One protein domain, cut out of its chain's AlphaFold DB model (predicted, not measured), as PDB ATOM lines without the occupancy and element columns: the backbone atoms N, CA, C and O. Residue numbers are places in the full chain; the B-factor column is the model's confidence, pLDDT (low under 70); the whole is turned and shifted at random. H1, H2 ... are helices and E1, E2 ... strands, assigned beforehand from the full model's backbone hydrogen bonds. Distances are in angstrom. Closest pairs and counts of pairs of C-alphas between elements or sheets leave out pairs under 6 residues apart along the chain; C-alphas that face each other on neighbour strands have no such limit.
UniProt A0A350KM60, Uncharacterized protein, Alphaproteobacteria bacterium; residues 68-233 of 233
ATOM      1  N   PRO A  68     -41.466   5.256 -14.088       59.78
ATOM      2  CA  PRO A  68     -42.116   4.918 -15.340       59.78
ATOM      3  C   PRO A  68     -41.335   3.779 -15.985       59.78
ATOM      4  O   PRO A  68     -40.176   3.938 -16.357       59.78
ATOM      5  N   MET A  69     -41.959   2.607 -16.078       64.06
ATOM      6  CA  MET A  69     -41.294   1.439 -16.657       64.06
ATOM      7  C   MET A  69     -41.165   1.572 -18.180       64.06
ATOM      8  O   MET A  69     -40.379   0.849 -18.785       64.06
ATOM      9  N   GLY A  70     -41.919   2.492 -18.800       65.06
ATOM     10  CA  GLY A  70     -41.996   2.633 -20.253       65.06
ATOM     11  C   GLY A  70     -42.373   1.316 -20.946       65.06
ATOM     12  O   GLY A  70     -42.802   0.347 -20.314       65.06
ATOM     13  N   LYS A  71     -42.200   1.256 -22.267       78.75
ATOM     14  CA  LYS A  71     -42.165  -0.021 -23.001       78.75
ATOM     15  C   LYS A  71     -40.805  -0.666 -22.744       78.75
ATOM     16  O   LYS A  71     -39.801   0.024 -22.908       78.75
ATOM     17  N   LYS A  72     -40.745  -1.964 -22.399       88.12
ATOM     18  CA  LYS A  72     -39.470  -2.705 -22.267       88.12
ATOM     19  C   LYS A  72     -38.544  -2.413 -23.453       88.12
ATOM     20  O   LYS A  72     -38.972  -2.513 -24.599       88.12
ATOM     21  N   ILE A  73     -37.292  -2.059 -23.163       91.50
ATOM     22  CA  ILE A  73     -36.259  -1.867 -24.181       91.50
ATOM     23  C   ILE A  73     -35.701  -3.248 -24.486       91.50
ATOM     24  O   ILE A  73     -35.227  -3.954 -23.591       91.50
ATOM     25  N   LYS A  74     -35.804  -3.649 -25.750       95.19
ATOM     26  CA  LYS A  74     -35.322  -4.941 -26.214       95.19
ATOM     27  C   LYS A  74     -34.028  -4.718 -26.990       95.19
ATOM     28  O   LYS A  74     -34.002  -3.986 -27.972       95.19
ATOM     29  N   LEU A  75     -32.936  -5.258 -26.466       96.56
ATOM     30  CA  LEU A  75     -31.591  -5.108 -27.007       96.56
ATOM     31  C   LEU A  75     -31.297  -6.256 -27.974       96.56
ATOM     32  O   LEU A  75     -31.671  -7.401 -27.715       96.56
ATOM     33  N   LYS A  76     -30.604  -5.945 -29.068       97.31
ATOM     34  CA  LYS A  76     -30.187  -6.913 -30.083       97.31
ATOM     35  C   LYS A  76     -28.958  -7.679 -29.611       97.31
ATOM     36  O   LYS A  76     -27.831  -7.330 -29.971       97.31
ATOM     37  N   ALA A  77     -29.186  -8.659 -28.742       97.50
ATOM     38  CA  ALA A  77     -28.155  -9.426 -28.052       97.50
ATOM     39  C   ALA A  77     -28.647 -10.814 -27.616       97.50
ATOM     40  O   ALA A  77     -29.847 -11.081 -27.547       97.50
ATOM     41  N   GLU A  78     -27.713 -11.694 -27.283       97.88
ATOM     42  CA  GLU A  78     -27.968 -13.059 -26.836       97.88
ATOM     43  C   GLU A  78     -28.356 -13.095 -25.352       97.88
ATOM     44  O   GLU A  78     -29.339 -13.739 -24.948       97.88
ATOM     45  N   ASP A  79     -27.610 -12.349 -24.541       97.38
ATOM     46  CA  ASP A  79     -27.790 -12.237 -23.100       97.38
ATOM     47  C   ASP A  79     -27.555 -10.812 -22.588       97.38
ATOM     48  O   ASP A  79     -27.046  -9.932 -23.287       97.38
ATOM     49  N   ILE A  80     -27.983 -10.599 -21.345       97.38
ATOM     50  CA  ILE A  80     -27.698  -9.400 -20.571       97.38
ATOM     51  C   ILE A  80     -27.217  -9.808 -19.185       97.38
ATOM     52  O   ILE A  80     -27.857 -10.606 -18.498       97.38
ATOM     53  N   ARG A  81     -26.095  -9.231 -18.762       96.75
ATOM     54  CA  ARG A  81     -25.568  -9.345 -17.404       96.75
ATOM     55  C   ARG A  81     -25.754  -8.025 -16.680       96.75
ATOM     56  O   ARG A  81     -25.257  -6.997 -17.135       96.75
ATOM     57  N   PHE A  82     -26.430  -8.069 -15.540       93.88
ATOM     58  CA  PHE A  82     -26.530  -6.935 -14.632       93.88
ATOM     59  C   PHE A  82     -25.405  -7.045 -13.605       93.88
ATOM     60  O   PHE A  82     -25.277  -8.050 -12.913       93.88
ATOM     61  N   ILE A  83     -24.546  -6.038 -13.557       93.50
ATOM     62  CA  ILE A  83     -23.314  -6.032 -12.777       93.50
ATOM     63  C   ILE A  83     -23.357  -4.817 -11.863       93.50
ATOM     64  O   ILE A  83     -23.559  -3.692 -12.316       93.50
ATOM     65  N   SER A  84     -23.111  -5.029 -10.580       90.81
ATOM     66  CA  SER A  84     -22.872  -3.932  -9.654       90.81
ATOM     67  C   SER A  84     -21.376  -3.745  -9.479       90.81
ATOM     68  O   SER A  84     -20.682  -4.650  -9.023       90.81
ATOM     69  N   SER A  85     -20.861  -2.598  -9.916       87.69
ATOM     70  CA  SER A  85     -19.472  -2.179  -9.667       87.69
ATOM     71  C   SER A  85     -19.388  -1.137  -8.550       87.69
ATOM     72  O   SER A  85     -18.302  -0.663  -8.223       87.69
ATOM     73  N   TYR A  86     -20.537  -0.766  -7.981       89.38
ATOM     74  CA  TYR A  86     -20.628   0.179  -6.889       89.38
ATOM     75  C   TYR A  86     -20.137  -0.460  -5.586       89.38
ATOM     76  O   TYR A  86     -20.684  -1.456  -5.113       89.38
ATOM     77  N   ASN A  87     -19.094   0.126  -4.999       87.12
ATOM     78  CA  ASN A  87     -18.569  -0.300  -3.707       87.12
ATOM     79  C   ASN A  87     -19.294   0.460  -2.598       87.12
ATOM     80  O   ASN A  87     -18.975   1.625  -2.361       87.12
ATOM     81  N   LEU A  88     -20.236  -0.214  -1.928       83.81
ATOM     82  CA  LEU A  88     -21.033   0.350  -0.838       83.81
ATOM     83  C   LEU A  88     -20.119   0.914   0.267       83.81
ATOM     84  O   LEU A  88     -19.406   0.147   0.928       83.81
ATOM     85  N   PRO A  89     -20.105   2.235   0.492       84.12
ATOM     86  CA  PRO A  89     -19.293   2.817   1.543       84.12
ATOM     87  C   PRO A  89     -19.862   2.481   2.925       84.12
ATOM     88  O   PRO A  89     -21.058   2.553   3.168       84.12
ATOM     89  N   THR A  90     -18.991   2.164   3.882       84.50
ATOM     90  CA  THR A  90     -19.408   1.733   5.232       84.50
ATOM     91  C   THR A  90     -19.349   2.844   6.280       84.50
ATOM     92  O   THR A  90     -19.451   2.586   7.478       84.50
ATOM     93  N   ARG A  91     -19.144   4.094   5.853       84.62
ATOM     94  CA  ARG A  91     -18.948   5.237   6.748       84.62
ATOM     95  C   ARG A  91     -19.507   6.528   6.169       84.62
ATOM     96  O   ARG A  91     -19.607   6.688   4.951       84.62
ATOM     97  N   ALA A  92     -19.743   7.474   7.075       86.25
ATOM     98  CA  ALA A  92     -20.048   8.858   6.748       86.25
ATOM     99  C   ALA A  92     -19.028   9.440   5.735       86.25
ATOM    100  O   ALA A  92     -17.845   9.078   5.770       86.25
ATOM    101  N   PRO A  93     -19.460  10.341   4.835       92.56
ATOM    102  CA  PRO A  93     -20.783  10.972   4.788       92.56
ATOM    103  C   PRO A  93     -21.875  10.125   4.119       92.56
ATOM    104  O   PRO A  93     -23.007  10.581   4.037       92.56
ATOM    105  N   ASN A  94     -21.566   8.921   3.640       93.12
ATOM    106  CA  ASN A  94     -22.540   8.063   2.966       93.12
ATOM    107  C   ASN A  94     -23.596   7.552   3.952       93.12
ATOM    108  O   ASN A  94     -23.270   7.257   5.109       93.12
ATOM    109  N   VAL A  95     -24.844   7.486   3.496       93.44
ATOM    110  CA  VAL A  95     -26.007   7.035   4.277       93.44
ATOM    111  C   VAL A  95     -26.799   5.934   3.578       93.44
ATOM    112  O   VAL A  95     -27.717   5.380   4.172       93.44
ATOM    113  N   ASP A  96     -26.444   5.571   2.350       87.19
ATOM    114  CA  ASP A  96     -27.074   4.494   1.584       87.19
ATOM    115  C   ASP A  96     -26.995   3.135   2.295       87.19
ATOM    116  O   ASP A  96     -27.940   2.356   2.228       87.19
ATOM    117  N   GLN A  97     -25.948   2.886   3.088       88.62
ATOM    118  CA  GLN A  97     -25.839   1.700   3.942       88.62
ATOM    119  C   GLN A  97     -26.794   1.697   5.152       88.62
ATOM    120  O   GLN A  97     -26.954   0.661   5.798       88.62
ATOM    121  N   LEU A  98     -27.388   2.846   5.492       89.81
ATOM    122  CA  LEU A  98     -28.368   2.984   6.577       89.81
ATOM    123  C   LEU A  98     -29.804   2.736   6.101       89.81
ATOM    124  O   LEU A  98     -30.698   2.601   6.937       89.81
ATOM    125  N   MET A  99     -30.022   2.693   4.785       90.06
ATOM    126  CA  MET A  99     -31.334   2.455   4.197       90.06
ATOM    127  C   MET A  99     -31.763   0.999   4.372       90.06
ATOM    128  O   MET A  99     -30.933   0.087   4.361       90.06
ATOM    129  N   LEU A 100     -33.074   0.763   4.466       90.38
ATOM    130  CA  LEU A 100     -33.618  -0.600   4.551       90.38
ATOM    131  C   LEU A 100     -33.430  -1.380   3.247       90.38
ATOM    132  O   LEU A 100     -33.286  -2.601   3.262       90.38
ATOM    133  N   VAL A 101     -33.463  -0.670   2.119       89.12
ATOM    134  CA  VAL A 101     -33.179  -1.210   0.788       89.12
ATOM    135  C   VAL A 101     -32.177  -0.285   0.124       89.12
ATOM    136  O   VAL A 101     -32.452   0.904  -0.036       89.12
ATOM    137  N   TYR A 102     -31.031  -0.823  -0.281       91.81
ATOM    138  CA  TYR A 102     -29.977  -0.002  -0.860       91.81
ATOM    139  C   TYR A 102     -30.402   0.543  -2.230       91.81
ATOM    140  O   TYR A 102     -31.061  -0.171  -2.999       91.81
ATOM    141  N   PRO A 103     -30.004   1.777  -2.593       94.06
ATOM    142  CA  PRO A 103     -30.329   2.346  -3.899       94.06
ATOM    143  C   PRO A 103     -29.869   1.457  -5.058       94.06
ATOM    144  O   PRO A 103     -30.589   1.283  -6.038       94.06
ATOM    145  N   GLU A 104     -28.709   0.819  -4.905       94.62
ATOM    146  CA  GLU A 104     -28.157  -0.157  -5.845       94.62
ATOM    147  C   GLU A 104     -29.142  -1.297  -6.154       94.62
ATOM    148  O   GLU A 104     -29.402  -1.583  -7.324       94.62
ATOM    149  N   GLN A 105     -29.781  -1.867  -5.129       92.88
ATOM    150  CA  GLN A 105     -30.747  -2.956  -5.283       92.88
ATOM    151  C   GLN A 105     -32.006  -2.484  -6.023       92.88
ATOM    152  O   GLN A 105     -32.593  -3.220  -6.822       92.88
ATOM    153  N   ILE A 106     -32.420  -1.236  -5.788       93.56
ATOM    154  CA  ILE A 106     -33.571  -0.626  -6.462       93.56
ATOM    155  C   ILE A 106     -33.254  -0.393  -7.947       93.56
ATOM    156  O   ILE A 106     -34.064  -0.759  -8.804       93.56
ATOM    157  N   ILE A 107     -32.073   0.152  -8.265       95.31
ATOM    158  CA  ILE A 107     -31.602   0.343  -9.647       95.31
ATOM    159  C   ILE A 107     -31.509  -1.011 -10.355       95.31
ATOM    160  O   ILE A 107     -31.999  -1.153 -11.475       95.31
ATOM    161  N   HIS A 108     -30.949  -2.019  -9.688       94.75
ATOM    162  CA  HIS A 108     -30.856  -3.377 -10.201       94.75
ATOM    163  C   HIS A 108     -32.233  -3.928 -10.584       94.75
ATOM    164  O   HIS A 108     -32.467  -4.369 -11.715       94.75
ATOM    165  N   LYS A 109     -33.189  -3.871  -9.648       92.75
ATOM    166  CA  LYS A 109     -34.543  -4.374  -9.883       92.75
ATOM    167  C   LYS A 109     -35.240  -3.617 -11.010       92.75
ATOM    168  O   LYS A 109     -35.936  -4.225 -11.821       92.75
ATOM    169  N   TRP A 110     -35.044  -2.307 -11.102       93.62
ATOM    170  CA  TRP A 110     -35.554  -1.529 -12.225       93.62
ATOM    171  C   TRP A 110     -34.934  -1.973 -13.554       93.62
ATOM    172  O   TRP A 110     -35.673  -2.240 -14.498       93.62
ATOM    173  N   ALA A 111     -33.611  -2.133 -13.620       94.25
ATOM    174  CA  ALA A 111     -32.910  -2.506 -14.845       94.25
ATOM    175  C   ALA A 111     -33.363  -3.883 -15.366       94.25
ATOM    176  O   ALA A 111     -33.708  -4.013 -16.542       94.25
ATOM    177  N   THR A 112     -33.473  -4.882 -14.483       93.44
ATOM    178  CA  THR A 112     -33.985  -6.227 -14.831       93.44
ATOM    179  C   THR A 112     -35.421  -6.210 -15.363       93.44
ATOM    180  O   THR A 112     -35.780  -7.004 -16.232       93.44
ATOM    181  N   ASN A 113     -36.250  -5.279 -14.887       91.69
ATOM    182  CA  ASN A 113     -37.614  -5.105 -15.379       91.69
ATOM    183  C   ASN A 113     -37.677  -4.294 -16.686       91.69
ATOM    184  O   ASN A 113     -38.594  -4.499 -17.486       91.69
ATOM    185  N   ARG A 114     -36.729  -3.375 -16.906       91.44
ATOM    186  CA  ARG A 114     -36.720  -2.405 -18.014       91.44
ATOM    187  C   ARG A 114     -36.110  -2.962 -19.297       91.44
ATOM    188  O   ARG A 114     -36.584  -2.604 -20.381       91.44
ATOM    189  N   PHE A 115     -35.088  -3.805 -19.172       93.69
ATOM    190  CA  PHE A 115     -34.297  -4.323 -20.284       93.69
ATOM    191  C   PHE A 115     -34.570  -5.802 -20.541       93.69
ATOM    192  O   PHE A 115     -34.791  -6.599 -19.634       93.69
ATOM    193  N   SER A 116     -34.553  -6.170 -21.814       95.19
ATOM    194  CA  SER A 116     -34.602  -7.555 -22.279       95.19
ATOM    195  C   SER A 116     -33.756  -7.692 -23.538       95.19
ATOM    196  O   SER A 116     -33.275  -6.691 -24.066       95.19
ATOM    197  N   VAL A 117     -33.586  -8.916 -24.026       96.94
ATOM    198  CA  VAL A 117     -32.805  -9.198 -25.232       96.94
ATOM    199  C   VAL A 117     -33.624  -9.990 -26.250       96.94
ATOM    200  O   VAL A 117     -34.581 -10.674 -25.877       96.94
ATOM    201  N   ASP A 118     -33.275  -9.889 -27.531       96.56
ATOM    202  CA  ASP A 118     -33.971 -10.553 -28.643       96.56
ATOM    203  C   ASP A 118     -33.357 -11.872 -29.115       96.56
ATOM    204  O   ASP A 118     -33.949 -12.527 -29.971       96.56
ATOM    205  N   LYS A 119     -32.236 -12.284 -28.519       96.69
ATOM    206  CA  LYS A 119     -31.460 -13.472 -28.892       96.69
ATOM    207  C   LYS A 119     -30.653 -13.334 -30.188       96.69
ATOM    208  O   LYS A 119     -30.323 -14.346 -30.798       96.69
ATOM    209  N   THR A 120     -30.277 -12.114 -30.578       96.06
ATOM    210  CA  THR A 120     -29.266 -11.888 -31.625       96.06
ATOM    211  C   THR A 120     -27.927 -12.517 -31.203       96.06
ATOM    212  O   THR A 120     -27.412 -12.142 -30.149       96.06
ATOM    213  N   PRO A 121     -27.354 -13.445 -31.991       96.38
ATOM    214  CA  PRO A 121     -26.119 -14.145 -31.633       96.38
ATOM    215  C   PRO A 121     -24.893 -13.222 -31.634       96.38
ATOM    216  O   PRO A 121     -24.922 -12.130 -32.206       96.38
ATOM    217  N   ASP A 122     -23.811 -13.690 -31.003       95.69
ATOM    218  CA  ASP A 122     -22.485 -13.048 -30.966       95.69
ATOM    219  C   ASP A 122     -22.464 -11.640 -30.351       95.69
ATOM    220  O   ASP A 122     -21.530 -10.867 -30.572       95.69
ATOM    221  N   ARG A 123     -23.494 -11.285 -29.578       97.31
ATOM    222  CA  ARG A 123     -23.628  -9.992 -28.900       97.31
ATOM    223  C   ARG A 123     -24.054 -10.211 -27.456       97.31
ATOM    224  O   ARG A 123     -25.073 -10.843 -27.200       97.31
ATOM    225  N   HIS A 124     -23.329  -9.623 -26.515       97.75
ATOM    226  CA  HIS A 124     -23.602  -9.733 -25.082       97.75
ATOM    227  C   HIS A 124     -23.743  -8.346 -24.471       97.75
ATOM    228  O   HIS A 124     -22.954  -7.448 -24.764       97.75
ATOM    229  N   VAL A 125     -24.735  -8.160 -23.603       97.88
ATOM    230  CA  VAL A 125     -24.958  -6.879 -22.929       97.88
ATOM    231  C   VAL A 125     -24.397  -6.918 -21.514       97.88
ATOM    232  O   VAL A 125     -24.620  -7.867 -20.762       97.88
ATOM    233  N   ARG A 126     -23.732  -5.838 -21.109       97.31
ATOM    234  CA  ARG A 126     -23.360  -5.571 -19.717       97.31
ATOM    235  C   ARG A 126     -24.057  -4.297 -19.267       97.31
ATOM    236  O   ARG A 126     -23.794  -3.225 -19.804       97.31
ATOM    237  N   PHE A 127     -24.945  -4.420 -18.289       97.31
ATOM    238  CA  PHE A 127     -25.541  -3.290 -17.589       97.31
ATOM    239  C   PHE A 127     -24.817  -3.129 -16.255       97.31
ATOM    240  O   PHE A 127     -24.947  -3.979 -15.379       97.31
ATOM    241  N   MET A 128     -24.036  -2.067 -16.105       97.56
ATOM    242  CA  MET A 128     -23.183  -1.827 -14.946       97.56
ATOM    243  C   MET A 128     -23.718  -0.667 -14.112       97.56
ATOM    244  O   MET A 128     -23.857   0.439 -14.623       97.56
ATOM    245  N   ILE A 129     -23.972  -0.898 -12.826       97.12
ATOM    246  CA  ILE A 129     -24.237   0.162 -11.846       97.12
ATOM    247  C   ILE A 129     -22.882   0.617 -11.305       97.12
ATOM    248  O   ILE A 129     -22.182  -0.163 -10.657       97.12
ATOM    249  N   THR A 130     -22.481   1.846 -11.624       96.88
ATOM    250  CA  THR A 130     -21.158   2.393 -11.278       96.88
ATOM    251  C   THR A 130     -21.210   3.371 -10.107       96.88
ATOM    252  O   THR A 130     -20.209   3.529  -9.413       96.88
ATOM    253  N   ASP A 131     -22.367   3.980  -9.843       97.12
ATOM    254  CA  ASP A 131     -22.615   4.824  -8.671       97.12
ATOM    255  C   ASP A 131     -24.073   4.662  -8.227       97.12
ATOM    256  O   ASP A 131     -24.981   4.644  -9.063       97.12
ATOM    257  N   ALA A 132     -24.288   4.521  -6.923       96.31
ATOM    258  CA  ALA A 132     -25.605   4.441  -6.294       96.31
ATOM    259  C   ALA A 132     -25.620   5.173  -4.935       96.31
ATOM    260  O   ALA A 132     -26.341   4.781  -4.020       96.31
ATOM    261  N   SER A 133     -24.784   6.205  -4.792       96.25
ATOM    262  CA  SER A 133     -24.493   6.844  -3.508       96.25
ATOM    263  C   SER A 133     -25.559   7.833  -3.050       96.25
ATOM    264  O   SER A 133     -26.170   8.549  -3.851       96.25
ATOM    265  N   ILE A 134     -25.726   7.920  -1.727       95.56
ATOM    266  CA  ILE A 134     -26.412   9.026  -1.056       95.56
ATOM    267  C   ILE A 134     -25.521   9.504   0.085       95.56
ATOM    268  O   ILE A 134     -25.161   8.728   0.965       95.56
ATOM    269  N   ILE A 135     -25.180  10.790   0.090       95.38
ATOM    270  CA  ILE A 135     -24.345  11.414   1.116       95.38
ATOM    271  C   ILE A 135     -25.125  12.440   1.922       95.38
ATOM    272  O   ILE A 135     -26.002  13.124   1.400       95.38
ATOM    273  N   GLU A 136     -24.764  12.584   3.188       94.75
ATOM    274  CA  GLU A 136     -25.273  13.598   4.098       94.75
ATOM    275  C   GLU A 136     -24.289  14.769   4.230       94.75
ATOM    276  O   GLU A 136     -23.090  14.598   4.452       94.75
ATOM    277  N   GLU A 137     -24.825  15.981   4.159       93.62
ATOM    278  CA  GLU A 137     -24.193  17.230   4.552       93.62
ATOM    279  C   GLU A 137     -25.007  17.862   5.686       93.62
ATOM    280  O   GLU A 137     -26.220  18.050   5.587       93.62
ATOM    281  N   ARG A 138     -24.340  18.255   6.771       90.81
ATOM    282  CA  ARG A 138     -24.996  19.023   7.828       90.81
ATOM    283  C   ARG A 138     -24.944  20.510   7.500       90.81
ATOM    284  O   ARG A 138     -23.863  21.080   7.369       90.81
ATOM    285  N   ILE A 139     -26.109  21.146   7.459       89.88
ATOM    286  CA  ILE A 139     -26.236  22.591   7.263       89.88
ATOM    287  C   ILE A 139     -26.604  23.259   8.589       89.88
ATOM    288  O   ILE A 139     -27.444  22.762   9.335       89.88
ATOM    289  N   TYR A 140     -25.964  24.386   8.886       86.75
ATOM    290  CA  TYR A 140     -26.254  25.197  10.068       86.75
ATOM    291  C   TYR A 140     -26.797  26.554   9.630       86.75
ATOM    292  O   TYR A 140     -26.227  27.197   8.750       86.75
ATOM    293  N   THR A 141     -27.885  26.991  10.253       79.38
ATOM    294  CA  THR A 141     -28.576  28.256   9.977       79.38
ATOM    295  C   THR A 141     -28.793  29.039  11.276       79.38
ATOM    296  O   THR A 141     -28.836  28.443  12.348       79.38
ATOM    297  N   GLY A 142     -28.920  30.367  11.206       76.75
ATOM    298  CA  GLY A 142     -29.108  31.238  12.384       76.75
ATOM    299  C   GLY A 142     -27.817  31.862  12.938       76.75
ATOM    300  O   GLY A 142     -26.717  31.584  12.453       76.75
ATOM    301  N   GLY A 143     -27.963  32.755  13.922       72.88
ATOM    302  CA  GLY A 143     -26.874  33.469  14.592       72.88
ATOM    303  C   GLY A 143     -26.378  32.767  15.863       72.88
ATOM    304  O   GLY A 143     -26.693  31.610  16.132       72.88
ATOM    305  N   SER A 144     -25.583  33.468  16.681       77.62
ATOM    306  CA  SER A 144     -24.983  32.889  17.900       77.62
ATOM    307  C   SER A 144     -26.001  32.494  18.984       77.62
ATOM    308  O   SER A 144     -25.630  31.769  19.904       77.62
ATOM    309  N   LEU A 145     -27.241  32.986  18.909       77.81
ATOM    310  CA  LEU A 145     -28.290  32.783  19.920       77.81
ATOM    311  C   LEU A 145     -29.413  31.845  19.444       77.81
ATOM    312  O   LEU A 145     -30.124  31.286  20.271       77.81
ATOM    313  N   ASP A 146     -29.556  31.647  18.134       79.19
ATOM    314  CA  ASP A 146     -30.664  30.940  17.481       79.19
ATOM    315  C   ASP A 146     -30.160  29.969  16.397       79.19
ATOM    316  O   ASP A 146     -30.709  29.859  15.298       79.19
ATOM    317  N   LYS A 147     -29.080  29.243  16.710       82.56
ATOM    318  CA  LYS A 147     -28.494  28.258  15.798       82.56
ATOM    319  C   LYS A 147     -29.434  27.062  15.622       82.56
ATOM    320  O   LYS A 147     -29.703  26.322  16.563       82.56
ATOM    321  N   SER A 148     -29.865  26.841  14.390       82.56
ATOM    322  CA  SER A 148     -30.574  25.646  13.937       82.56
ATOM    323  C   SER A 148     -29.647  24.804  13.064       82.56
ATOM    324  O   SER A 148     -28.761  25.331  12.385       82.56
ATOM    325  N   ALA A 149     -29.820  23.486  13.086       87.12
ATOM    326  CA  ALA A 149     -29.136  22.601  12.155       87.12
ATOM    327  C   ALA A 149     -30.140  21.713  11.433       87.12
ATOM    328  O   ALA A 149     -31.176  21.339  11.981       87.12
ATOM    329  N   LYS A 150     -29.797  21.366  10.200       89.81
ATOM    330  CA  LYS A 150     -30.554  20.447   9.361       89.81
ATOM    331  C   LYS A 150     -29.594  19.472   8.697       89.81
ATOM    332  O   LYS A 150     -28.398  19.748   8.568       89.81
ATOM    333  N   HIS A 151     -30.130  18.349   8.250       90.19
ATOM    334  CA  HIS A 151     -29.419  17.438   7.365       90.19
ATOM    335  C   HIS A 151     -29.886  17.698   5.943       90.19
ATOM    336  O   HIS A 151     -31.088  17.751   5.685       90.19
ATOM    337  N   ARG A 152     -28.935  17.874   5.033       92.69
ATOM    338  CA  ARG A 152     -29.155  17.895   3.595       92.69
ATOM    339  C   ARG A 152     -28.534  16.643   3.001       92.69
ATOM    340  O   ARG A 152     -27.422  16.289   3.364       92.69
ATOM    341  N   TYR A 153     -29.214  16.010   2.064       94.69
ATOM    342  CA  TYR A 153     -28.702  14.837   1.376       94.69
ATOM    343  C   TYR A 153     -28.455  15.131  -0.098       94.69
ATOM    344  O   TYR A 153     -29.198  15.881  -0.731       94.69
ATOM    345  N   TYR A 154     -27.423  14.503  -0.643       95.38
ATOM    346  CA  TYR A 154     -27.124  14.507  -2.066       95.38
ATOM    347  C   TYR A 154     -27.057  13.071  -2.549       95.38
ATOM    348  O   TYR A 154     -26.300  12.279  -2.001       95.38
ATOM    349  N   GLY A 155     -27.846  12.736  -3.563       95.31
ATOM    350  CA  GLY A 155     -27.780  11.427  -4.201       95.31
ATOM    351  C   GLY A 155     -27.172  11.528  -5.592       95.31
ATOM    352  O   GLY A 155     -27.428  12.503  -6.307       95.31
ATOM    353  N   SER A 156     -26.398  10.519  -5.985       96.50
ATOM    354  CA  SER A 156     -25.866  10.418  -7.338       96.50
ATOM    355  C   SER A 156     -25.870   8.988  -7.847       96.50
ATOM    356  O   SER A 156     -25.295   8.099  -7.226       96.50
ATOM    357  N   PHE A 157     -26.500   8.785  -9.005       97.62
ATOM    358  CA  PHE A 157     -26.546   7.490  -9.677       97.62
ATOM    359  C   PHE A 157     -25.803   7.553 -10.997       97.62
ATOM    360  O   PHE A 157     -25.929   8.528 -11.743       97.62
ATOM    361  N   ALA A 158     -25.076   6.487 -11.309       97.88
ATOM    362  CA  ALA A 158     -24.437   6.306 -12.596       97.88
ATOM    363  C   ALA A 158     -24.559   4.856 -13.058       97.88
ATOM    364  O   ALA A 158     -24.361   3.916 -12.283       97.88
ATOM    365  N   VAL A 159     -24.891   4.688 -14.335       98.12
ATOM    366  CA  VAL A 159     -24.949   3.384 -14.991       98.12
ATOM    367  C   VAL A 159     -24.244   3.437 -16.334       98.12
ATOM    368  O   VAL A 159     -24.204   4.481 -16.988       98.12
ATOM    369  N   MET A 160     -23.728   2.291 -16.751       97.94
ATOM    370  CA  MET A 160     -23.108   2.086 -18.048       97.94
ATOM    371  C   MET A 160     -23.748   0.880 -18.731       97.94
ATOM    372  O   MET A 160     -23.909  -0.175 -18.122       97.94
ATOM    373  N   LEU A 161     -24.119   1.037 -19.995       97.31
ATOM    374  CA  LEU A 161     -24.638  -0.028 -20.841       97.31
ATOM    375  C   LEU A 161     -23.629  -0.283 -21.956       97.31
ATOM    376  O   LEU A 161     -23.380   0.602 -22.770       97.31
ATOM    377  N   GLN A 162     -23.079  -1.491 -22.002       97.19
ATOM    378  CA  GLN A 162     -22.166  -1.936 -23.051       97.19
ATOM    379  C   GLN A 162     -22.777  -3.096 -23.832       97.19
ATOM    380  O   GLN A 162     -23.372  -3.996 -23.240       97.19
ATOM    381  N   VAL A 163     -22.571  -3.108 -25.147       97.19
ATOM    382  CA  VAL A 163     -22.745  -4.291 -25.998       97.19
ATOM    383  C   VAL A 163     -21.360  -4.725 -26.458       97.19
ATOM    384  O   VAL A 163     -20.612  -3.928 -27.024       97.19
ATOM    385  N   THR A 164     -21.023  -5.987 -26.223       97.75
ATOM    386  CA  THR A 164     -19.757  -6.589 -26.644       97.75
ATOM    387  C   THR A 164     -19.990  -7.718 -27.632       97.75
ATOM    388  O   THR A 164     -21.032  -8.366 -27.569       97.75
ATOM    389  N   ASP A 165     -19.022  -7.992 -28.500       96.88
ATOM    390  CA  ASP A 165     -19.029  -9.222 -29.295       96.88
ATOM    391  C   ASP A 165     -18.589 -10.454 -28.477       96.88
ATOM    392  O   ASP A 165     -18.306 -10.354 -27.275       96.88
ATOM    393  N   SER A 166     -18.534 -11.622 -29.123       95.19
ATOM    394  CA  SER A 166     -18.095 -12.890 -28.519       95.19
ATOM    395  C   SER A 166     -16.617 -12.899 -28.097       95.19
ATOM    396  O   SER A 166     -16.233 -13.652 -27.202       95.19
ATOM    397  N   GLU A 167     -15.791 -12.023 -28.673       95.50
ATOM    398  CA  GLU A 167     -14.391 -11.809 -28.280       95.50
ATOM    399  C   GLU A 167     -14.259 -10.777 -27.143       95.50
ATOM    400  O   GLU A 167     -13.164 -10.527 -26.635       95.50
ATOM    401  N   GLY A 168     -15.375 -10.181 -26.711       93.00
ATOM    402  CA  GLY A 168     -15.425  -9.174 -25.660       93.00
ATOM    403  C   GLY A 168     -15.060  -7.763 -26.120       93.00
ATOM    404  O   GLY A 168     -14.914  -6.885 -25.265       93.00
ATOM    405  N   ARG A 169     -14.929  -7.511 -27.431       96.38
ATOM    406  CA  ARG A 169     -14.725  -6.156 -27.963       96.38
ATOM    407  C   ARG A 169     -16.001  -5.348 -27.788       96.38
ATOM    408  O   ARG A 169     -17.090  -5.831 -28.088       96.38
ATOM    409  N   VAL A 170     -15.872  -4.110 -27.320       96.94
ATOM    410  CA  VAL A 170     -17.005  -3.192 -27.160       96.94
ATOM    411  C   VAL A 170     -17.459  -2.721 -28.540       96.94
ATOM    412  O   VAL A 170     -16.720  -2.033 -29.239       96.94
ATOM    413  N   LEU A 171     -18.674  -3.105 -28.924       95.44
ATOM    414  CA  LEU A 171     -19.338  -2.641 -30.145       95.44
ATOM    415  C   LEU A 171     -20.054  -1.313 -29.903       95.44
ATOM    416  O   LEU A 171     -20.158  -0.474 -30.794       95.44
ATOM    417  N   PHE A 172     -20.561  -1.145 -28.685       93.12
ATOM    418  CA  PHE A 172     -21.339   0.009 -28.284       93.12
ATOM    419  C   PHE A 172     -21.243   0.218 -26.768       93.12
ATOM    420  O   PHE A 172     -21.231  -0.747 -26.001       93.12
ATOM    421  N   GLU A 173     -21.206   1.479 -26.344       95.25
ATOM    422  CA  GLU A 173     -21.220   1.890 -24.944       95.25
ATOM    423  C   GLU A 173     -22.010   3.191 -24.780       95.25
ATOM    424  O   GLU A 173     -21.867   4.124 -25.571       95.25
ATOM    425  N   THR A 174     -22.803   3.275 -23.713       95.44
ATOM    426  CA  THR A 174     -23.270   4.553 -23.179       95.44
ATOM    427  C   THR A 174     -23.177   4.590 -21.660       95.44
ATOM    428  O   THR A 174     -23.349   3.573 -20.990       95.44
ATOM    429  N   THR A 175     -22.949   5.785 -21.119       96.69
ATOM    430  CA  THR A 175     -22.957   6.069 -19.686       96.69
ATOM    431  C   THR A 175     -23.943   7.191 -19.382       96.69
ATOM    432  O   THR A 175     -23.969   8.221 -20.064       96.69
ATOM    433  N   LYS A 176     -24.733   7.021 -18.317       96.94
ATOM    434  CA  LYS A 176     -25.600   8.072 -17.771       96.94
ATOM    435  C   LYS A 176     -25.332   8.285 -16.300       96.94
ATOM    436  O   LYS A 176     -25.194   7.324 -15.551       96.94
ATOM    437  N   ARG A 177     -25.290   9.558 -15.912       97.06
ATOM    438  CA  ARG A 177     -25.136  10.015 -14.534       97.06
ATOM    439  C   ARG A 177     -26.204  11.053 -14.227       97.06
ATOM    440  O   ARG A 177     -26.476  11.922 -15.051       97.06
ATOM    441  N   VAL A 178     -26.768  10.959 -13.032       96.56
ATOM    442  CA  VAL A 178     -27.723  11.919 -12.479       96.56
ATOM    443  C   VAL A 178     -27.300  12.289 -11.064       96.56
ATOM    444  O   VAL A 178     -26.824  11.436 -10.311       96.56
ATOM    445  N   ASP A 179     -27.468  13.555 -10.697       95.50
ATOM    446  CA  ASP A 179     -27.254  14.045  -9.337       95.50
ATOM    447  C   ASP A 179     -28.467  14.872  -8.897       95.50
ATOM    448  O   ASP A 179     -29.055  15.617  -9.679       95.50
ATOM    449  N   THR A 180     -28.852  14.762  -7.628       91.69
ATOM    450  CA  THR A 180     -29.916  15.594  -7.038       91.69
ATOM    451  C   THR A 180     -29.666  17.096  -7.185       91.69
ATOM    452  O   THR A 180     -30.615  17.871  -7.241       91.69
ATOM    453  N   ARG A 181     -28.404  17.523  -7.302       88.38
ATOM    454  CA  ARG A 181     -28.013  18.920  -7.551       88.38
ATOM    455  C   ARG A 181     -28.488  19.442  -8.903       88.38
ATOM    456  O   ARG A 181     -28.669  20.648  -9.042       88.38
ATOM    457  N   ASP A 182     -28.743  18.557  -9.861       85.62
ATOM    458  CA  ASP A 182     -29.267  18.927 -11.175       85.62
ATOM    459  C   ASP A 182     -30.787  19.201 -11.130       85.62
ATOM    460  O   ASP A 182     -31.361  19.683 -12.111       85.62
ATOM    461  N   PHE A 183     -31.458  18.915  -9.998       79.94
ATOM    462  CA  PHE A 183     -32.918  18.968  -9.849       79.94
ATOM    463  C   PHE A 183     -33.340  19.692  -8.559       79.94
ATOM    464  O   PHE A 183     -33.544  19.066  -7.520       79.94
ATOM    465  N   PRO A 184     -33.571  21.017  -8.610       71.00
ATOM    466  CA  PRO A 184     -33.840  21.818  -7.412       71.00
ATOM    467  C   PRO A 184     -35.173  21.495  -6.712       71.00
ATOM    468  O   PRO A 184     -35.388  21.939  -5.589       71.00
ATOM    469  N   ASN A 185     -36.061  20.728  -7.354       70.12
ATOM    470  CA  ASN A 185     -37.369  20.357  -6.804       70.12
ATOM    471  C   ASN A 185     -37.344  19.061  -5.976       70.12
ATOM    472  O   ASN A 185     -38.368  18.702  -5.397       70.12
ATOM    473  N   THR A 186     -36.217  18.342  -5.923       73.50
ATOM    474  CA  THR A 186     -36.097  17.132  -5.102       73.50
ATOM    475  C   THR A 186     -35.967  17.518  -3.631       73.50
ATOM    476  O   THR A 186     -35.094  18.301  -3.247       73.50
ATOM    477  N   LEU A 187     -36.836  16.959  -2.784       76.94
ATOM    478  CA  LEU A 187     -36.751  17.164  -1.341       76.94
ATOM    479  C   LEU A 187     -35.491  16.477  -0.804       76.94
ATOM    480  O   LEU A 187     -35.366  15.259  -0.860       76.94
ATOM    481  N   THR A 188     -34.571  17.275  -0.269       86.25
ATOM    482  CA  THR A 188     -33.247  16.815   0.179       86.25
ATOM    483  C   THR A 188     -32.935  17.192   1.621       86.25
ATOM    484  O   THR A 188     -31.858  16.867   2.103       86.25
ATOM    485  N   VAL A 189     -33.831  17.893   2.321       87.88
ATOM    486  CA  VAL A 189     -33.545  18.477   3.639       87.88
ATOM    487  C   VAL A 189     -34.542  17.994   4.686       87.88
ATOM    488  O   VAL A 189     -35.746  18.001   4.443       87.88
ATOM    489  N   VAL A 190     -34.035  17.640   5.868       90.94
ATOM    490  CA  VAL A 190     -34.812  17.326   7.083       90.94
ATOM    491  C   VAL A 190     -34.219  18.034   8.294       90.94
ATOM    492  O   VAL A 190     -33.028  18.349   8.320       90.94
ATOM    493  N   GLU A 191     -35.041  18.251   9.316       88.62
ATOM    494  CA  GLU A 191     -34.584  18.771  10.607       88.62
ATOM    495  C   GLU A 191     -33.603  17.801  11.293       88.62
ATOM    496  O   GLU A 191     -33.606  16.593  11.033       88.62
ATOM    497  N   GLN A 192     -32.734  18.327  12.163       86.75
ATOM    498  CA  GLN A 192     -31.708  17.529  12.846       86.75
ATOM    499  C   GLN A 192     -32.290  16.366  13.672       86.75
ATOM    500  O   GLN A 192     -31.708  15.282  13.745       86.75
ATOM    501  N   ASP A 193     -33.439  16.585  14.297       88.00
ATOM    502  CA  ASP A 193     -34.130  15.650  15.181       88.00
ATOM    503  C   ASP A 193     -35.191  14.800  14.464       88.00
ATOM    504  O   ASP A 193     -35.924  14.057  15.117       88.00
ATOM    505  N   ALA A 194     -35.253  14.860  13.126       88.94
ATOM    506  CA  ALA A 194     -36.160  14.033  12.338       88.94
ATOM    507  C   ALA A 194     -36.026  12.547  12.713       88.94
ATOM    508  O   ALA A 194     -34.936  12.060  13.020       88.94
ATOM    509  N   SER A 195     -37.131  11.803  12.678       90.81
ATOM    510  CA  SER A 195     -37.113  10.367  12.976       90.81
ATOM    511  C   SER A 195     -36.375   9.572  11.887       90.81
ATOM    512  O   SER A 195     -36.206  10.048  10.761       90.81
ATOM    513  N   LEU A 196     -35.951   8.339  12.193       90.12
ATOM    514  CA  LEU A 196     -35.386   7.440  11.177       90.12
ATOM    515  C   LEU A 196     -36.397   7.152  10.057       90.12
ATOM    516  O   LEU A 196     -36.020   7.160   8.894       90.12
ATOM    517  N   GLU A 197     -37.678   6.983  10.392       90.00
ATOM    518  CA  GLU A 197     -38.746   6.795   9.400       90.00
ATOM    519  C   GLU A 197     -38.836   7.993   8.443       90.00
ATOM    520  O   GLU A 197     -38.935   7.824   7.229       90.00
ATOM    521  N   THR A 198     -38.749   9.217   8.972       88.38
ATOM    522  CA  THR A 198     -38.754  10.443   8.162       88.38
ATOM    523  C   THR A 198     -37.553  10.494   7.217       88.38
ATOM    524  O   THR A 198     -37.711  10.857   6.051       88.38
ATOM    525  N   ARG A 199     -36.360  10.120   7.702       91.50
ATOM    526  CA  ARG A 199     -35.149  10.038   6.871       91.50
ATOM    527  C   ARG A 199     -35.296   8.982   5.777       91.50
ATOM    528  O   ARG A 199     -35.046   9.293   4.620       91.50
ATOM    529  N   GLU A 200     -35.784   7.792   6.121       91.88
ATOM    530  CA  GLU A 200     -35.989   6.690   5.176       91.88
ATOM    531  C   GLU A 200     -36.961   7.077   4.056       91.88
ATOM    532  O   GLU A 200     -36.660   6.879   2.880       91.88
ATOM    533  N   LYS A 201     -38.096   7.706   4.393       89.31
ATOM    534  CA  LYS A 201     -39.056   8.209   3.393       89.31
ATOM    535  C   LYS A 201     -38.417   9.227   2.449       89.31
ATOM    536  O   LYS A 201     -38.678   9.199   1.245       89.31
ATOM    537  N   LEU A 202     -37.566  10.112   2.974       91.50
ATOM    538  CA  LEU A 202     -36.830  11.069   2.154       91.50
ATOM    539  C   LEU A 202     -35.813  10.367   1.242       91.50
ATOM    540  O   LEU A 202     -35.813  10.627   0.041       91.50
ATOM    541  N   TRP A 203     -34.976   9.470   1.774       92.62
ATOM    542  CA  TRP A 203     -33.953   8.757   0.997       92.62
ATOM    543  C   TRP A 203     -34.566   7.897  -0.108       92.62
ATOM    544  O   TRP A 203     -34.082   7.890  -1.245       92.62
ATOM    545  N   LEU A 204     -35.670   7.217   0.199       91.94
ATOM    546  CA  LEU A 204     -36.413   6.423  -0.766       91.94
ATOM    547  C   LEU A 204     -37.049   7.307  -1.848       91.94
ATOM    548  O   LEU A 204     -36.958   6.989  -3.034       91.94
ATOM    549  N   GLY A 205     -37.623   8.451  -1.462       89.62
ATOM    550  CA  GLY A 205     -38.139   9.446  -2.405       89.62
ATOM    551  C   GLY A 205     -37.065   9.967  -3.357       89.62
ATOM    552  O   GLY A 205     -37.241   9.895  -4.572       89.62
ATOM    553  N   MET A 206     -35.918  10.392  -2.819       91.06
ATOM    554  CA  MET A 206     -34.762  10.817  -3.615       91.06
ATOM    555  C   MET A 206     -34.293   9.724  -4.577       91.06
ATOM    556  O   MET A 206     -34.006  10.003  -5.741       91.06
ATOM    557  N   THR A 207     -34.237   8.476  -4.108       93.50
ATOM    558  CA  THR A 207     -33.838   7.328  -4.928       93.50
ATOM    559  C   THR A 207     -34.765   7.158  -6.127       93.50
ATOM    560  O   THR A 207     -34.297   7.014  -7.258       93.50
ATOM    561  N   TYR A 208     -36.080   7.220  -5.921       92.88
ATOM    562  CA  TYR A 208     -37.034   7.101  -7.020       92.88
ATOM    563  C   TYR A 208     -36.992   8.291  -7.983       92.88
ATOM    564  O   TYR A 208     -37.096   8.082  -9.193       92.88
ATOM    565  N   ASP A 209     -36.780   9.510  -7.486       91.19
ATOM    566  CA  ASP A 209     -36.640  10.702  -8.327       91.19
ATOM    567  C   ASP A 209     -35.401  10.621  -9.231       91.19
ATOM    568  O   ASP A 209     -35.499  10.822 -10.449       91.19
ATOM    569  N   LEU A 210     -34.246  10.252  -8.666       93.94
ATOM    570  CA  LEU A 210     -33.012  10.032  -9.423       93.94
ATOM    571  C   LEU A 210     -33.176   8.913 -10.448       93.94
ATOM    572  O   LEU A 210     -32.818   9.079 -11.613       93.94
ATOM    573  N   LEU A 211     -33.757   7.785 -10.043       94.56
ATOM    574  CA  LEU A 211     -33.961   6.642 -10.926       94.56
ATOM    575  C   LEU A 211     -34.921   6.967 -12.077       94.56
ATOM    576  O   LEU A 211     -34.675   6.583 -13.220       94.56
ATOM    577  N   LYS A 212     -35.984   7.731 -11.811       91.62
ATOM    578  CA  LYS A 212     -36.892   8.242 -12.843       91.62
ATOM    579  C   LYS A 212     -36.154   9.116 -13.849       91.62
ATOM    580  O   LYS A 212     -36.332   8.938 -15.055       91.62
ATOM    581  N   ARG A 213     -35.296  10.027 -13.384       91.62
ATOM    582  CA  ARG A 213     -34.479  10.855 -14.276       91.62
ATOM    583  C   ARG A 213     -33.515  10.017 -15.104       91.62
ATOM    584  O   ARG A 213     -33.426  10.228 -16.313       91.62
ATOM    585  N   LEU A 214     -32.809   9.092 -14.461       94.44
ATOM    586  CA  LEU A 214     -31.863   8.201 -15.118       94.44
ATOM    587  C   LEU A 214     -32.558   7.411 -16.230       94.44
ATOM    588  O   LEU A 214     -32.065   7.359 -17.354       94.44
ATOM    589  N   SER A 215     -33.745   6.874 -15.932       93.44
ATOM    590  CA  SER A 215     -34.582   6.163 -16.897       93.44
ATOM    591  C   SER A 215     -34.925   7.032 -18.102       93.44
ATOM    592  O   SER A 215     -34.787   6.570 -19.230       93.44
ATOM    593  N   TYR A 216     -35.342   8.284 -17.891       91.38
ATOM    594  CA  TYR A 216     -35.668   9.183 -18.999       91.38
ATOM    595  C   TYR A 216     -34.461   9.518 -19.868       91.38
ATOM    596  O   TYR A 216     -34.567   9.448 -21.086       91.38
ATOM    597  N   GLN A 217     -33.315   9.845 -19.266       92.38
ATOM    598  CA  GLN A 217     -32.109  10.175 -20.029       92.38
ATOM    599  C   GLN A 217     -31.597   8.989 -20.847       92.38
ATOM    600  O   GLN A 217     -31.106   9.164 -21.962       92.38
ATOM    601  N   LEU A 218     -31.687   7.782 -20.286       92.94
ATOM    602  CA  LEU A 218     -31.276   6.570 -20.977       92.94
ATOM    603  C   LEU A 218     -32.253   6.222 -22.108       92.94
ATOM    604  O   LEU A 218     -31.821   5.862 -23.194       92.94
ATOM    605  N   GLU A 219     -33.561   6.366 -21.887       91.31
ATOM    606  CA  GLU A 219     -34.576   6.135 -22.922       91.31
ATOM    607  C   GLU A 219     -34.480   7.140 -24.072       91.31
ATOM    608  O   GLU A 219     -34.524   6.743 -25.235       91.31
ATOM    609  N   GLU A 220     -34.296   8.423 -23.757       91.38
ATOM    610  CA  GLU A 220     -34.091   9.478 -24.750       91.38
ATOM    611  C   GLU A 220     -32.909   9.142 -25.661       91.38
ATOM    612  O   GLU A 220     -33.041   9.146 -26.884       91.38
ATOM    613  N   GLU A 221     -31.770   8.771 -25.081       92.75
ATOM    614  CA  GLU A 221     -30.591   8.436 -25.866       92.75
ATOM    615  C   GLU A 221     -30.761   7.142 -26.669       92.75
ATOM    616  O   GLU A 221     -30.495   7.131 -27.867       92.75
ATOM    617  N   LEU A 222     -31.261   6.067 -26.054       92.50
ATOM    618  CA  LEU A 222     -31.461   4.787 -26.743       92.50
ATOM    619  C   LEU A 222     -32.522   4.865 -27.855       92.50
ATOM    620  O   LEU A 222     -32.576   3.988 -28.717       92.50
ATOM    621  N   SER A 223     -33.353   5.912 -27.865       91.12
ATOM    622  CA  SER A 223     -34.299   6.192 -28.949       91.12
ATOM    623  C   SER A 223     -33.654   6.841 -30.185       91.12
ATOM    624  O   SER A 223     -34.256   6.851 -31.269       91.12
ATOM    625  N   MET A 224     -32.425   7.361 -30.060       92.44
ATOM    626  CA  MET A 224     -31.732   8.033 -31.159       92.44
ATOM    627  C   MET A 224     -31.421   7.057 -32.312       92.44
ATOM    628  O   MET A 224     -31.154   5.875 -32.082       92.44
ATOM    629  N   PRO A 225     -31.417   7.517 -33.581       92.56
ATOM    630  CA  PRO A 225     -31.182   6.646 -34.740       92.56
ATOM    631  C   PRO A 225     -29.866   5.860 -34.714       92.56
ATOM    632  O   PRO A 225     -29.810   4.761 -35.262       92.56
ATOM    633  N   SER A 226     -28.829   6.388 -34.056       89.69
ATOM    634  CA  SER A 226     -27.530   5.722 -33.891       89.69
ATOM    635  C   SER A 226     -27.610   4.399 -33.123       89.69
ATOM    636  O   SER A 226     -26.707   3.581 -33.242       89.69
ATOM    637  N   PHE A 227     -28.692   4.152 -32.378       91.19
ATOM    638  CA  PHE A 227     -28.865   2.947 -31.563       91.19
ATOM    639  C   PHE A 227     -29.711   1.870 -32.251       91.19
ATOM    640  O   PHE A 227     -29.902   0.789 -31.700       91.19
ATOM    641  N   ASN A 228     -30.184   2.103 -33.480       92.69
ATOM    642  CA  ASN A 228     -31.062   1.165 -34.200       92.69
ATOM    643  C   ASN A 228     -30.402  -0.176 -34.513       92.69
ATOM    644  O   ASN A 228     -31.085  -1.186 -34.710       92.69
ATOM    645  N   GLU A 229     -29.075  -0.192 -34.573       93.56
ATOM    646  CA  GLU A 229     -28.307  -1.418 -34.728       93.56
ATOM    647  C   GLU A 229     -28.343  -2.300 -33.468       93.56
ATOM    648  O   GLU A 229     -28.214  -3.519 -33.579       93.56
ATOM    649  N   PHE A 230     -28.568  -1.713 -32.289       94.31
ATOM    650  CA  PHE A 230     -28.447  -2.384 -30.990       94.31
ATOM    651  C   PHE A 230     -29.763  -2.464 -30.209       94.31
ATOM    652  O   PHE A 230     -29.860  -3.243 -29.264       94.31
ATOM    653  N   VAL A 231     -30.786  -1.705 -30.602       93.06
ATOM    654  CA  VAL A 231     -32.103  -1.660 -29.954       93.06
ATOM    655  C   VAL A 231     -33.195  -2.033 -30.959       93.06
ATOM    656  O   VAL A 231     -33.224  -1.543 -32.090       93.06
ATOM    657  N   GLU A 232     -34.099  -2.917 -30.554       88.38
ATOM    658  CA  GLU A 232     -35.327  -3.249 -31.275       88.38
ATOM    659  C   GLU A 232     -36.411  -2.210 -30.963       88.38
ATOM    660  O   GLU A 232     -36.651  -1.867 -29.802       88.38
ATOM    661  N   ARG A 233     -37.049  -1.694 -32.016       76.06
ATOM    662  CA  ARG A 233     -38.079  -0.651 -31.939       76.06
ATOM    663  C   ARG A 233     -39.477  -1.259 -31.905       76.06
ATOM    664  O   ARG A 233     -39.767  -2.092 -32.786       76.06
TER     665      ARG A 233
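What this domain is: This is residues 68 to 233 of the 233 residues of an uncharacterized protein of Alphaproteobacteria bacterium (UniProt A0A350KM60). One long, twisted sheet, built on the very long hairpin of E4 and E5, has two helices over one face, the long H2 and the shorter H1, and no named helix over the other. E2 runs beside E4, E6 and the short E7 run beside E5, and residues 142 to 147, at the hairpin's turn, stick out free at one end. E1 and E3 form a small parallel sheet toward the other end. The printed part has 166 residues, with seven named strands and two named helices, which follow each other along the chain as E1, E2, H1, E3, E4, E5, E6, E7 and H2; the class is mixed, helices and strands, and the larger sheet is branched, its neighbour pairs being E2 and E4, parallel, and E4 and E5, E5 and E6, and E5 and E7, antiparallel. The whole is a rod spanning 69 by 29 by 23 A, only just loose, close to compact, with a radius of gyration of the C-alphas of 18.8 A.

How they stand to each other: E1, residues 73 to 75, is the parallel neighbour of E3, residues 115 to 117, with N 75 and O 116 2.8 A apart; its residues 74 to 75 also pair antiparallel with residues 231 to 232. E2, residues 79 to 84, is parallel to E4, residues 123 to 141, with N 81 and O 125 2.8 A apart. E4, E5, residues 148 to 165, and E6, residues 170 to 179, form a meander, each strand the antiparallel neighbour of the one before. N 135 and O 154 are 2.8 A apart, and N 159 and O 176 2.9 A. E7, residues 189 to 191, lies on the same side of E5 as E6, with N 151 and O 190 2.9 A apart. H1, residues 103 to 114, runs along the strands at a height of 8.5 A over the sheet; the closest C-alphas of H1 and E4 are those of Glu 104 and Ala 132, 5.3 A apart. H2, residues 196 to 222, is on the same face, slantwise to the strands, at a height of 8.0 A; its closest C-alpha pair with E6 is Leu 214 and Val 178, 6.2 A. The helices only just touch, with 3 pairs of C-alphas within 8 A, the closest being Pro 103 and Thr 207, 6.2 A. In both, every O i to N i+4 pair is within hydrogen-bond range.

Where its parts are: E1 begins at C-alpha 73, (-36.259, -1.867, -24.181). E4 measures 54.8 A from first to last C-alpha, E5 56.7 A, E6 26.8 A and H2 38.2 A. H2 ends at C-alpha 222, (-31.461, 4.787, -26.743).

The domain as a whole: The C-alphas of Pro 121 and Leu 145, the two farthest apart, are 69.7 A apart. The printed part has no cut. The link from E2 to H1, 18 residues, is long. Mean pLDDT of the printed part is 91.0; residues 68 to 70 are under 70.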